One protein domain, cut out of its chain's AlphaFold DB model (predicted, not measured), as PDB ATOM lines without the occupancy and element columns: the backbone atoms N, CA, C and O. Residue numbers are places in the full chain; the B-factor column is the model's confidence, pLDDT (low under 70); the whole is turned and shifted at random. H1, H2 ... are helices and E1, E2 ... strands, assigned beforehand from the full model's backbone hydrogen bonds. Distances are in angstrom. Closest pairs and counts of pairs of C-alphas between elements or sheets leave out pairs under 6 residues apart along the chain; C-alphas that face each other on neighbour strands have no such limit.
ATOM      1  N   ALA A   2      27.467  49.970   4.183       55.47
ATOM      2  CA  ALA A   2      28.488  50.232   5.195       55.47
ATOM      3  C   ALA A   2      29.309  48.948   5.402       55.47
ATOM      4  O   ALA A   2      28.744  47.903   5.713       55.47
ATOM      5  N   LYS A   3      30.625  48.998   5.167       66.50
ATOM      6  CA  LYS A   3      31.540  47.885   5.459       66.50
ATOM      7  C   LYS A   3      31.835  47.878   6.962       66.50
ATOM      8  O   LYS A   3      32.868  48.384   7.384       66.50
ATOM      9  N   LEU A   4      30.878  47.398   7.763       76.81
ATOM     10  CA  LEU A   4      30.982  47.395   9.228       76.81
ATOM     11  C   LEU A   4      32.142  46.514   9.712       76.81
ATOM     12  O   LEU A   4      32.891  46.920  10.597       76.81
ATOM     13  N   ILE A   5      32.296  45.349   9.083       87.56
ATOM     14  CA  ILE A   5      33.318  44.342   9.368       87.56
ATOM     15  C   ILE A   5      34.173  44.168   8.113       87.56
ATOM     16  O   ILE A   5      33.636  43.982   7.018       87.56
ATOM     17  N   GLY A   6      35.492  44.288   8.266       86.62
ATOM     18  CA  GLY A   6      36.457  44.047   7.193       86.62
ATOM     19  C   GLY A   6      37.061  42.653   7.308       86.62
ATOM     20  O   GLY A   6      36.958  41.857   6.378       86.62
ATOM     21  N   HIS A   7      37.661  42.365   8.461       91.75
ATOM     22  CA  HIS A   7      38.249  41.074   8.789       91.75
ATOM     23  C   HIS A   7      37.313  40.287   9.730       91.75
ATOM     24  O   HIS A   7      36.704  40.907  10.599       91.75
ATOM     25  N   PRO A   8      37.201  38.945   9.635       94.00
ATOM     26  CA  PRO A   8      36.349  38.154  10.536       94.00
ATOM     27  C   PRO A   8      36.642  38.387  12.026       94.00
ATOM     28  O   PRO A   8      35.733  38.527  12.836       94.00
ATOM     29  N   LEU A   9      37.920  38.549  12.376       96.25
ATOM     30  CA  LEU A   9      38.332  38.883  13.744       96.25
ATOM     31  C   LEU A   9      37.893  40.284  14.206       96.25
ATOM     32  O   LEU A   9      37.943  40.554  15.396       96.25
ATOM     33  N   ASP A  10      37.408  41.167  13.337       95.12
ATOM     34  CA  ASP A  10      36.810  42.431  13.786       95.12
ATOM     35  C   ASP A  10      35.385  42.225  14.333       95.12
ATOM     36  O   ASP A  10      34.773  43.187  14.793       95.12
ATOM     37  N   ALA A  11      34.827  41.008  14.249       96.69
ATOM     38  CA  ALA A  11      33.440  40.713  14.588       96.69
ATOM     39  C   ALA A  11      33.254  40.095  15.982       96.69
ATOM     40  O   ALA A  11      34.062  39.289  16.460       96.69
ATOM     41  N   ALA A  12      32.126  40.455  16.586       96.81
ATOM     42  CA  ALA A  12      31.472  39.766  17.683       96.81
ATOM     43  C   ALA A  12      30.110  39.251  17.205       96.81
ATOM     44  O   ALA A  12      29.383  39.974  16.514       96.81
ATOM     45  N   ILE A  13      29.785  38.012  17.565       96.69
ATOM     46  CA  ILE A  13      28.539  37.350  17.186       96.69
ATOM     47  C   ILE A  13      27.744  36.998  18.445       96.69
ATOM     48  O   ILE A  13      28.252  36.345  19.354       96.69
ATOM     49  N   GLU A  14      26.480  37.392  18.471       97.38
ATOM     50  CA  GLU A  14      25.501  36.920  19.449       97.38
ATOM     51  C   GLU A  14      24.518  35.996  18.725       97.38
ATOM     52  O   GLU A  14      23.986  36.349  17.667       97.38
ATOM     53  N   ILE A  15      24.314  34.795  19.264       97.12
ATOM     54  CA  ILE A  15      23.543  33.724  18.628       97.12
ATOM     55  C   ILE A  15      22.383  33.349  19.543       97.12
ATOM     56  O   ILE A  15      22.582  32.800  20.624       97.12
ATOM     57  N   LYS A  16      21.158  33.597  19.093       97.06
ATOM     58  CA  LYS A  16      19.967  33.035  19.718       97.06
ATOM     59  C   LYS A  16      19.642  31.713  19.047       97.06
ATOM     60  O   LYS A  16      19.314  31.688  17.861       97.06
ATOM     61  N   LEU A  17      19.719  30.634  19.813       96.56
ATOM     62  CA  LEU A  17      19.359  29.294  19.358       96.56
ATOM     63  C   LEU A  17      17.875  29.020  19.635       96.56
ATOM     64  O   LEU A  17      17.348  29.496  20.646       96.56
ATOM     65  N   PRO A  18      17.195  28.248  18.774       95.06
ATOM     66  CA  PRO A  18      15.861  27.759  19.085       95.06
ATOM     67  C   PRO A  18      15.906  26.780  20.258       95.06
ATOM     68  O   PRO A  18      16.899  26.075  20.444       95.06
ATOM     69  N   ASP A  19      14.810  26.697  21.011       92.00
ATOM     70  CA  ASP A  19      14.676  25.792  22.159       92.00
ATOM     71  C   ASP A  19      14.455  24.342  21.694       92.00
ATOM     72  O   ASP A  19      13.360  23.787  21.736       92.00
ATOM     73  N   THR A  20      15.505  23.762  21.116       93.56
ATOM     74  CA  THR A  20      15.535  22.424  20.514       93.56
ATOM     75  C   THR A  20      16.816  21.696  20.924       93.56
ATOM     76  O   THR A  20      17.694  22.276  21.560       93.56
ATOM     77  N   GLU A  21      16.967  20.437  20.503       94.44
ATOM     78  CA  GLU A  21      18.189  19.646  20.723       94.44
ATOM     79  C   GLU A  21      19.463  20.360  20.237       94.44
ATOM     80  O   GLU A  21      20.525  20.200  20.834       94.44
ATOM     81  N   LEU A  22      19.351  21.227  19.222       92.75
ATOM     82  CA  LEU A  22      20.466  22.039  18.738       92.75
ATOM     83  C   LEU A  22      21.059  22.933  19.838       92.75
ATOM     84  O   LEU A  22      22.276  23.082  19.897       92.75
ATOM     85  N   LYS A  23      20.228  23.517  20.713       94.06
ATOM     86  CA  LYS A  23      20.712  24.357  21.820       94.06
ATOM     87  C   LYS A  23      21.594  23.545  22.762       94.06
ATOM     88  O   LYS A  23      22.723  23.949  23.017       94.06
ATOM     89  N   ALA A  24      21.122  22.367  23.167       93.25
ATOM     90  CA  ALA A  24      21.880  21.461  24.024       93.25
ATOM     91  C   ALA A  24      23.193  21.005  23.364       93.25
ATOM     92  O   ALA A  24      24.229  20.997  24.014       93.25
ATOM     93  N   GLN A  25      23.172  20.683  22.066       93.56
ATOM     94  CA  GLN A  25      24.377  20.283  21.332       93.56
ATOM     95  C   GLN A  25      25.415  21.404  21.250       93.56
ATOM     96  O   GLN A  25      26.605  21.140  21.380       93.56
ATOM     97  N   VAL A  26      24.983  22.648  21.029       93.69
ATOM     98  CA  VAL A  26      25.895  23.799  20.977       93.69
ATOM     99  C   VAL A  26      26.449  24.128  22.364       93.69
ATOM    100  O   VAL A  26      27.616  24.492  22.474       93.69
ATOM    101  N   GLU A  27      25.640  23.992  23.415       90.00
ATOM    102  CA  GLU A  27      26.062  24.204  24.805       90.00
ATOM    103  C   GLU A  27      27.015  23.110  25.321       90.00
ATOM    104  O   GLU A  27      27.829  23.389  26.197       90.00
ATOM    105  N   ASP A  28      26.953  21.897  24.763       93.56
ATOM    106  CA  ASP A  28      27.847  20.774  25.091       93.56
ATOM    107  C   ASP A  28      29.206  20.837  24.360       93.56
ATOM    108  O   ASP A  28      30.114  20.052  24.643       93.56
ATOM    109  N   LEU A  29      29.391  21.779  23.425       93.31
ATOM    110  CA  LEU A  29      30.669  21.944  22.727       93.31
ATOM    111  C   LEU A  29      31.784  22.335  23.704       93.31
ATOM    112  O   LEU A  29      31.699  23.324  24.429       93.31
ATOM    113  N   SER A  30      32.882  21.576  23.666       88.69
ATOM    114  CA  SER A  30      34.065  21.851  24.488       88.69
ATOM    115  C   SER A  30      34.891  23.032  23.963       88.69
ATOM    116  O   SER A  30      35.643  23.673  24.700       88.69
ATOM    117  N   GLU A  31      34.763  23.312  22.670       90.44
ATOM    118  CA  GLU A  31      35.456  24.360  21.949       90.44
ATOM    119  C   GLU A  31      34.711  25.692  22.035       90.44
ATOM    120  O   GLU A  31      33.488  25.765  21.921       90.44
ATOM    121  N   ASN A  32      35.460  26.793  22.147       91.06
ATOM    122  CA  ASN A  32      34.837  28.108  22.126       91.06
ATOM    123  C   ASN A  32      34.285  28.415  20.728       91.06
ATOM    124  O   ASN A  32      34.998  28.333  19.723       91.06
ATOM    125  N   LEU A  33      33.039  28.884  20.669       94.69
ATOM    126  CA  LEU A  33      32.364  29.238  19.418       94.69
ATOM    127  C   LEU A  33      33.141  30.261  18.578       94.69
ATOM    128  O   LEU A  33      33.100  30.223  17.350       94.69
ATOM    129  N   ASN A  34      33.881  31.170  19.212       94.94
ATOM    130  CA  ASN A  34      34.665  32.176  18.498       94.94
ATOM    131  C   ASN A  34      35.884  31.577  17.781       94.94
ATOM    132  O   ASN A  34      36.281  32.098  16.740       94.94
ATOM    133  N   ASP A  35      36.451  30.479  18.292       94.06
ATOM    134  CA  ASP A  35      37.487  29.722  17.587       94.06
ATOM    135  C   ASP A  35      36.884  28.997  16.367       94.06
ATOM    136  O   ASP A  35      37.464  29.056  15.283       94.06
ATOM    137  N   ILE A  36      35.688  28.406  16.506       94.94
ATOM    138  CA  ILE A  36      34.979  27.706  15.416       94.94
ATOM    139  C   ILE A  36      34.598  28.672  14.285       94.94
ATOM    140  O   ILE A  36      34.850  28.398  13.112       94.94
ATOM    141  N   PHE A  37      34.010  29.821  14.624       95.81
ATOM    142  CA  PHE A  37      33.551  30.809  13.642       95.81
ATOM    143  C   PHE A  37      34.648  31.767  13.166       95.81
ATOM    144  O   PHE A  37      34.393  32.601  12.300       95.81
ATOM    145  N   ILE A  38      35.868  31.650  13.706       96.44
ATOM    146  CA  ILE A  38      37.016  32.501  13.365       96.44
ATOM    147  C   ILE A  38      36.662  33.989  13.544       96.44
ATOM    148  O   ILE A  38      36.905  34.841  12.686       96.44
ATOM    149  N   VAL A  39      36.073  34.306  14.694       97.38
ATOM    150  CA  VAL A  39      35.741  35.670  15.121       97.38
ATOM    151  C   VAL A  39      36.399  35.974  16.460       97.38
ATOM    152  O   VAL A  39      36.996  35.104  17.096       97.38
ATOM    153  N   SER A  40      36.333  37.224  16.910       97.56
ATOM    154  CA  SER A  40      36.919  37.571  18.207       97.56
ATOM    155  C   SER A  40      36.037  37.149  19.371       97.56
ATOM    156  O   SER A  40      36.548  36.636  20.366       97.56
ATOM    157  N   GLN A  41      34.719  37.300  19.235       97.50
ATOM    158  CA  GLN A  41      33.746  36.981  20.281       97.50
ATOM    159  C   GLN A  41      32.548  36.260  19.666       97.50
ATOM    160  O   GLN A  41      32.073  36.647  18.599       97.50
ATOM    161  N   ALA A  42      32.067  35.213  20.326       96.94
ATOM    162  CA  ALA A  42      30.862  34.498  19.936       96.94
ATOM    163  C   ALA A  42      30.205  33.944  21.195       96.94
ATOM    164  O   ALA A  42      30.863  33.246  21.966       96.94
ATOM    165  N   VAL A  43      28.938  34.281  21.407       95.62
ATOM    166  CA  VAL A  43      28.183  33.894  22.602       95.62
ATOM    167  C   VAL A  43      26.761  33.501  22.232       95.62
ATOM    168  O   VAL A  43      26.183  34.050  21.291       95.62
ATOM    169  N   THR A  44      26.194  32.560  22.981       96.00
ATOM    170  CA  THR A  44      24.763  32.263  22.920       96.00
ATOM    171  C   THR A  44      23.994  33.204  23.844       96.00
ATOM    172  O   THR A  44      24.477  33.583  24.911       96.00
ATOM    173  N   VAL A  45      22.804  33.622  23.417       96.19
ATOM    174  CA  VAL A  45      21.919  34.520  24.174       96.19
ATOM    175  C   VAL A  45      20.471  34.048  24.064       96.19
ATOM    176  O   VAL A  45      20.076  33.466  23.056       96.19
ATOM    177  N   ASP A  46      19.648  34.328  25.073       94.06
ATOM    178  CA  ASP A  46      18.232  33.926  25.046       94.06
ATOM    179  C   ASP A  46      17.362  34.863  24.193       94.06
ATOM    180  O   ASP A  46      16.321  34.465  23.661       94.06
ATOM    181  N   THR A  47      17.778  36.123  24.043       94.12
ATOM    182  CA  THR A  47      17.024  37.143  23.305       94.12
ATOM    183  C   THR A  47      17.941  38.000  22.443       94.12
ATOM    184  O   THR A  47      19.086  38.261  22.801       94.12
ATOM    185  N   LEU A  48      17.414  38.429  21.297       95.62
ATOM    186  CA  LEU A  48      18.031  39.381  20.382       95.62
ATOM    187  C   LEU A  48      16.965  40.385  19.945       95.62
ATOM    188  O   LEU A  48      15.777  40.060  19.934       95.62
ATOM    189  N   ASP A  49      17.400  41.592  19.601       91.81
ATOM    190  CA  ASP A  49      16.524  42.628  19.059       91.81
ATOM    191  C   ASP A  49      16.169  42.380  17.578       91.81
ATOM    192  O   ASP A  49      16.746  41.522  16.903       91.81
ATOM    193  N   ASP A  50      15.236  43.178  17.054       88.81
ATOM    194  CA  ASP A  50      14.727  43.060  15.681       88.81
ATOM    195  C   ASP A  50      15.773  43.390  14.597       88.81
ATOM    196  O   ASP A  50      15.504  43.239  13.405       88.81
ATOM    197  N   THR A  51      16.973  43.848  14.978       90.31
ATOM    198  CA  THR A  51      18.076  44.084  14.032       90.31
ATOM    199  C   THR A  51      18.872  42.816  13.728       90.31
ATOM    200  O   THR A  51      19.693  42.816  12.806       90.31
ATOM    201  N   ALA A  52      18.629  41.729  14.468       94.88
ATOM    202  CA  ALA A  52      19.259  40.440  14.232       94.88
ATOM    203  C   ALA A  52      18.775  39.786  12.929       94.88
ATOM    204  O   ALA A  52      17.595  39.820  12.568       94.88
ATOM    205  N   TYR A  53      19.704  39.126  12.242       95.25
ATOM    206  CA  TYR A  53      19.398  38.301  11.086       95.25
ATOM    207  C   TYR A  53      18.655  37.041  11.531       95.25
ATOM    208  O   TYR A  53      19.171  36.271  12.342       95.25
ATOM    209  N   GLN A  54      17.464  36.820  10.979       96.38
ATOM    210  CA  GLN A  54      16.683  35.608  11.217       96.38
ATOM    211  C   GLN A  54      17.148  34.500  10.267       96.38
ATOM    212  O   GLN A  54      17.215  34.700   9.050       96.38
ATOM    213  N   GLY A  55      17.480  33.336  10.824       92.88
ATOM    214  CA  GLY A  55      17.848  32.151  10.060       92.88
ATOM    215  C   GLY A  55      16.700  31.699   9.159       92.88
ATOM    216  O   GLY A  55      15.546  31.667   9.576       92.88
ATOM    217  N   GLN A  56      17.014  31.356   7.909       93.81
ATOM    218  CA  GLN A  56      16.012  30.892   6.940       93.81
ATOM    219  C   GLN A  56      15.817  29.373   6.981       93.81
ATOM    220  O   GLN A  56      14.741  28.883   6.654       93.81
ATOM    221  N   GLU A  57      16.861  28.636   7.363       93.81
ATOM    222  CA  GLU A  57      16.884  27.167   7.344       93.81
ATOM    223  C   GLU A  57      16.551  26.557   8.710       93.81
ATOM    224  O   GLU A  57      16.027  25.449   8.782       93.81
ATOM    225  N   ILE A  58      16.848  27.283   9.789       94.00
ATOM    226  CA  ILE A  58      16.625  26.849  11.167       94.00
ATOM    227  C   ILE A  58      15.631  27.819  11.796       94.00
ATOM    228  O   ILE A  58      15.963  28.972  12.078       94.00
ATOM    229  N   GLU A  59      14.403  27.350  12.004       94.06
ATOM    230  CA  GLU A  59      13.354  28.139  12.644       94.06
ATOM    231  C   GLU A  59      13.768  28.531  14.069       94.06
ATOM    232  O   GLU A  59      14.273  27.709  14.829       94.06
ATOM    233  N   GLY A  60      13.581  29.805  14.424       93.44
ATOM    234  CA  GLY A  60      13.928  30.346  15.742       93.44
ATOM    235  C   GLY A  60      15.412  30.679  15.951       93.44
ATOM    236  O   GLY A  60      15.748  31.239  16.996       93.44
ATOM    237  N   LEU A  61      16.285  30.402  14.972       96.44
ATOM    238  CA  LEU A  61      17.672  30.869  14.976       96.44
ATOM    239  C   LEU A  61      17.731  32.362  14.636       96.44
ATOM    240  O   LEU A  61      17.235  32.783  13.590       96.44
ATOM    241  N   ALA A  62      18.414  33.152  15.460       97.19
ATOM    242  CA  ALA A  62      18.730  34.540  15.141       97.19
ATOM    243  C   ALA A  62      20.196  34.858  15.445       97.19
ATOM    244  O   ALA A  62      20.768  34.358  16.412       97.19
ATOM    245  N   ILE A  63      20.811  35.689  14.606       96.81
ATOM    246  CA  ILE A  63      22.233  36.023  14.687       96.81
ATOM    247  C   ILE A  63      22.399  37.533  14.589       96.81
ATOM    248  O   ILE A  63      21.968  38.159  13.618       96.81
ATOM    249  N   LYS A  64      23.085  38.123  15.563       96.31
ATOM    250  CA  LYS A  64      23.491  39.527  15.527       96.31
ATOM    251  C   LYS A  64      25.001  39.615  15.372       96.31
ATOM    252  O   LYS A  64      25.748  38.973  16.105       96.31
ATOM    253  N   VAL A  65      25.443  40.412  14.402       94.88
ATOM    254  CA  VAL A  65      26.865  40.651  14.127       94.88
ATOM    255  C   VAL A  65      27.182  42.111  14.397       94.88
ATOM    256  O   VAL A  65      26.559  43.010  13.832       94.88
ATOM    257  N   GLN A  66      28.192  42.343  15.225       94.69
ATOM    258  CA  GLN A  66      28.674  43.673  15.579       94.69
ATOM    259  C   GLN A  66      30.200  43.711  15.599       94.69
ATOM    260  O   GLN A  66      30.858  42.687  15.414       94.69
ATOM    261  N   LYS A  67      30.785  44.899  15.784       95.69
ATOM    262  CA  LYS A  67      32.233  44.993  15.996       95.69
ATOM    263  C   LYS A  67      32.607  44.374  17.336       95.69
ATOM    264  O   LYS A  67      31.929  44.607  18.333       95.69
ATOM    265  N   ALA A  68      33.697  43.624  17.342       96.69
ATOM    266  CA  ALA A  68      34.287  43.093  18.552       96.69
ATOM    267  C   ALA A  68      34.739  44.218  19.487       96.69
ATOM    268  O   ALA A  68      35.152  45.292  19.044       96.69
ATOM    269  N   THR A  69      34.637  43.961  20.786       95.88
ATOM    270  CA  THR A  69      35.021  44.907  21.836       95.88
ATOM    271  C   THR A  69      36.458  44.670  22.302       95.88
ATOM    272  O   THR A  69      37.035  43.606  22.077       95.88
ATOM    273  N   GLY A  70      37.035  45.669  22.971       95.56
ATOM    274  CA  GLY A  70      38.420  45.629  23.435       95.56
ATOM    275  C   GLY A  70      39.415  46.104  22.377       95.56
ATOM    276  O   GLY A  70      39.064  46.850  21.461       95.56
TER     277      GLY A  70
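Overview. This is residues 2 to 70 of the 104 residues of the protein "Isoleucine--tRNA ligase" of Desulfobacterales bacterium (UniProt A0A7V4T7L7). With little regular structure, this is a small three-stranded sheet with short helix H2 over E2, H1 off the sheet, and a long loop, residues 45 to 61. The 69 printed residues run E1, H1, H2, E2, E3, class mixed; the mixed sheet's order is E2, E1, E3. It is compact, radius of gyration of the C-alphas 12.3 A, spanning 33 by 29 by 19 A.

Arrangement. E1, residues 11 to 16, is antiparallel to E3, residues 62 to 67; N 14 and O 64 are within hydrogen-bond range, 2.9 A. E1 is parallel to E2, residues 41 to 44; N 43 to O 13 is 3.0 A. H1, residues 21 to 27, is only just not on the sheet, with 4 C-alpha pairs within 10 A; its O i to N i+4 pairs are within hydrogen-bond range. H2, residues 33 to 36, too short for such pairs, is over E2, height 7.5 A; closest C-alphas Asn 34 and Ala 42, 4.7 A. E1, H1, H2, E2 form a strand-helix-strand unit, parallel strands joined through helices, its crossover right-handed.

Along the chain. E1 begins at C-alpha 11 (33.440, 40.713, 14.588), length 16.3 A. E3, 17.1 A, ends at C-alpha 67 (32.233, 44.993, 15.996).

Size, cuts and confidence. The printed part has no cut. The link E2 to E3 is long. Residues 2 to 3 have pLDDT under 70.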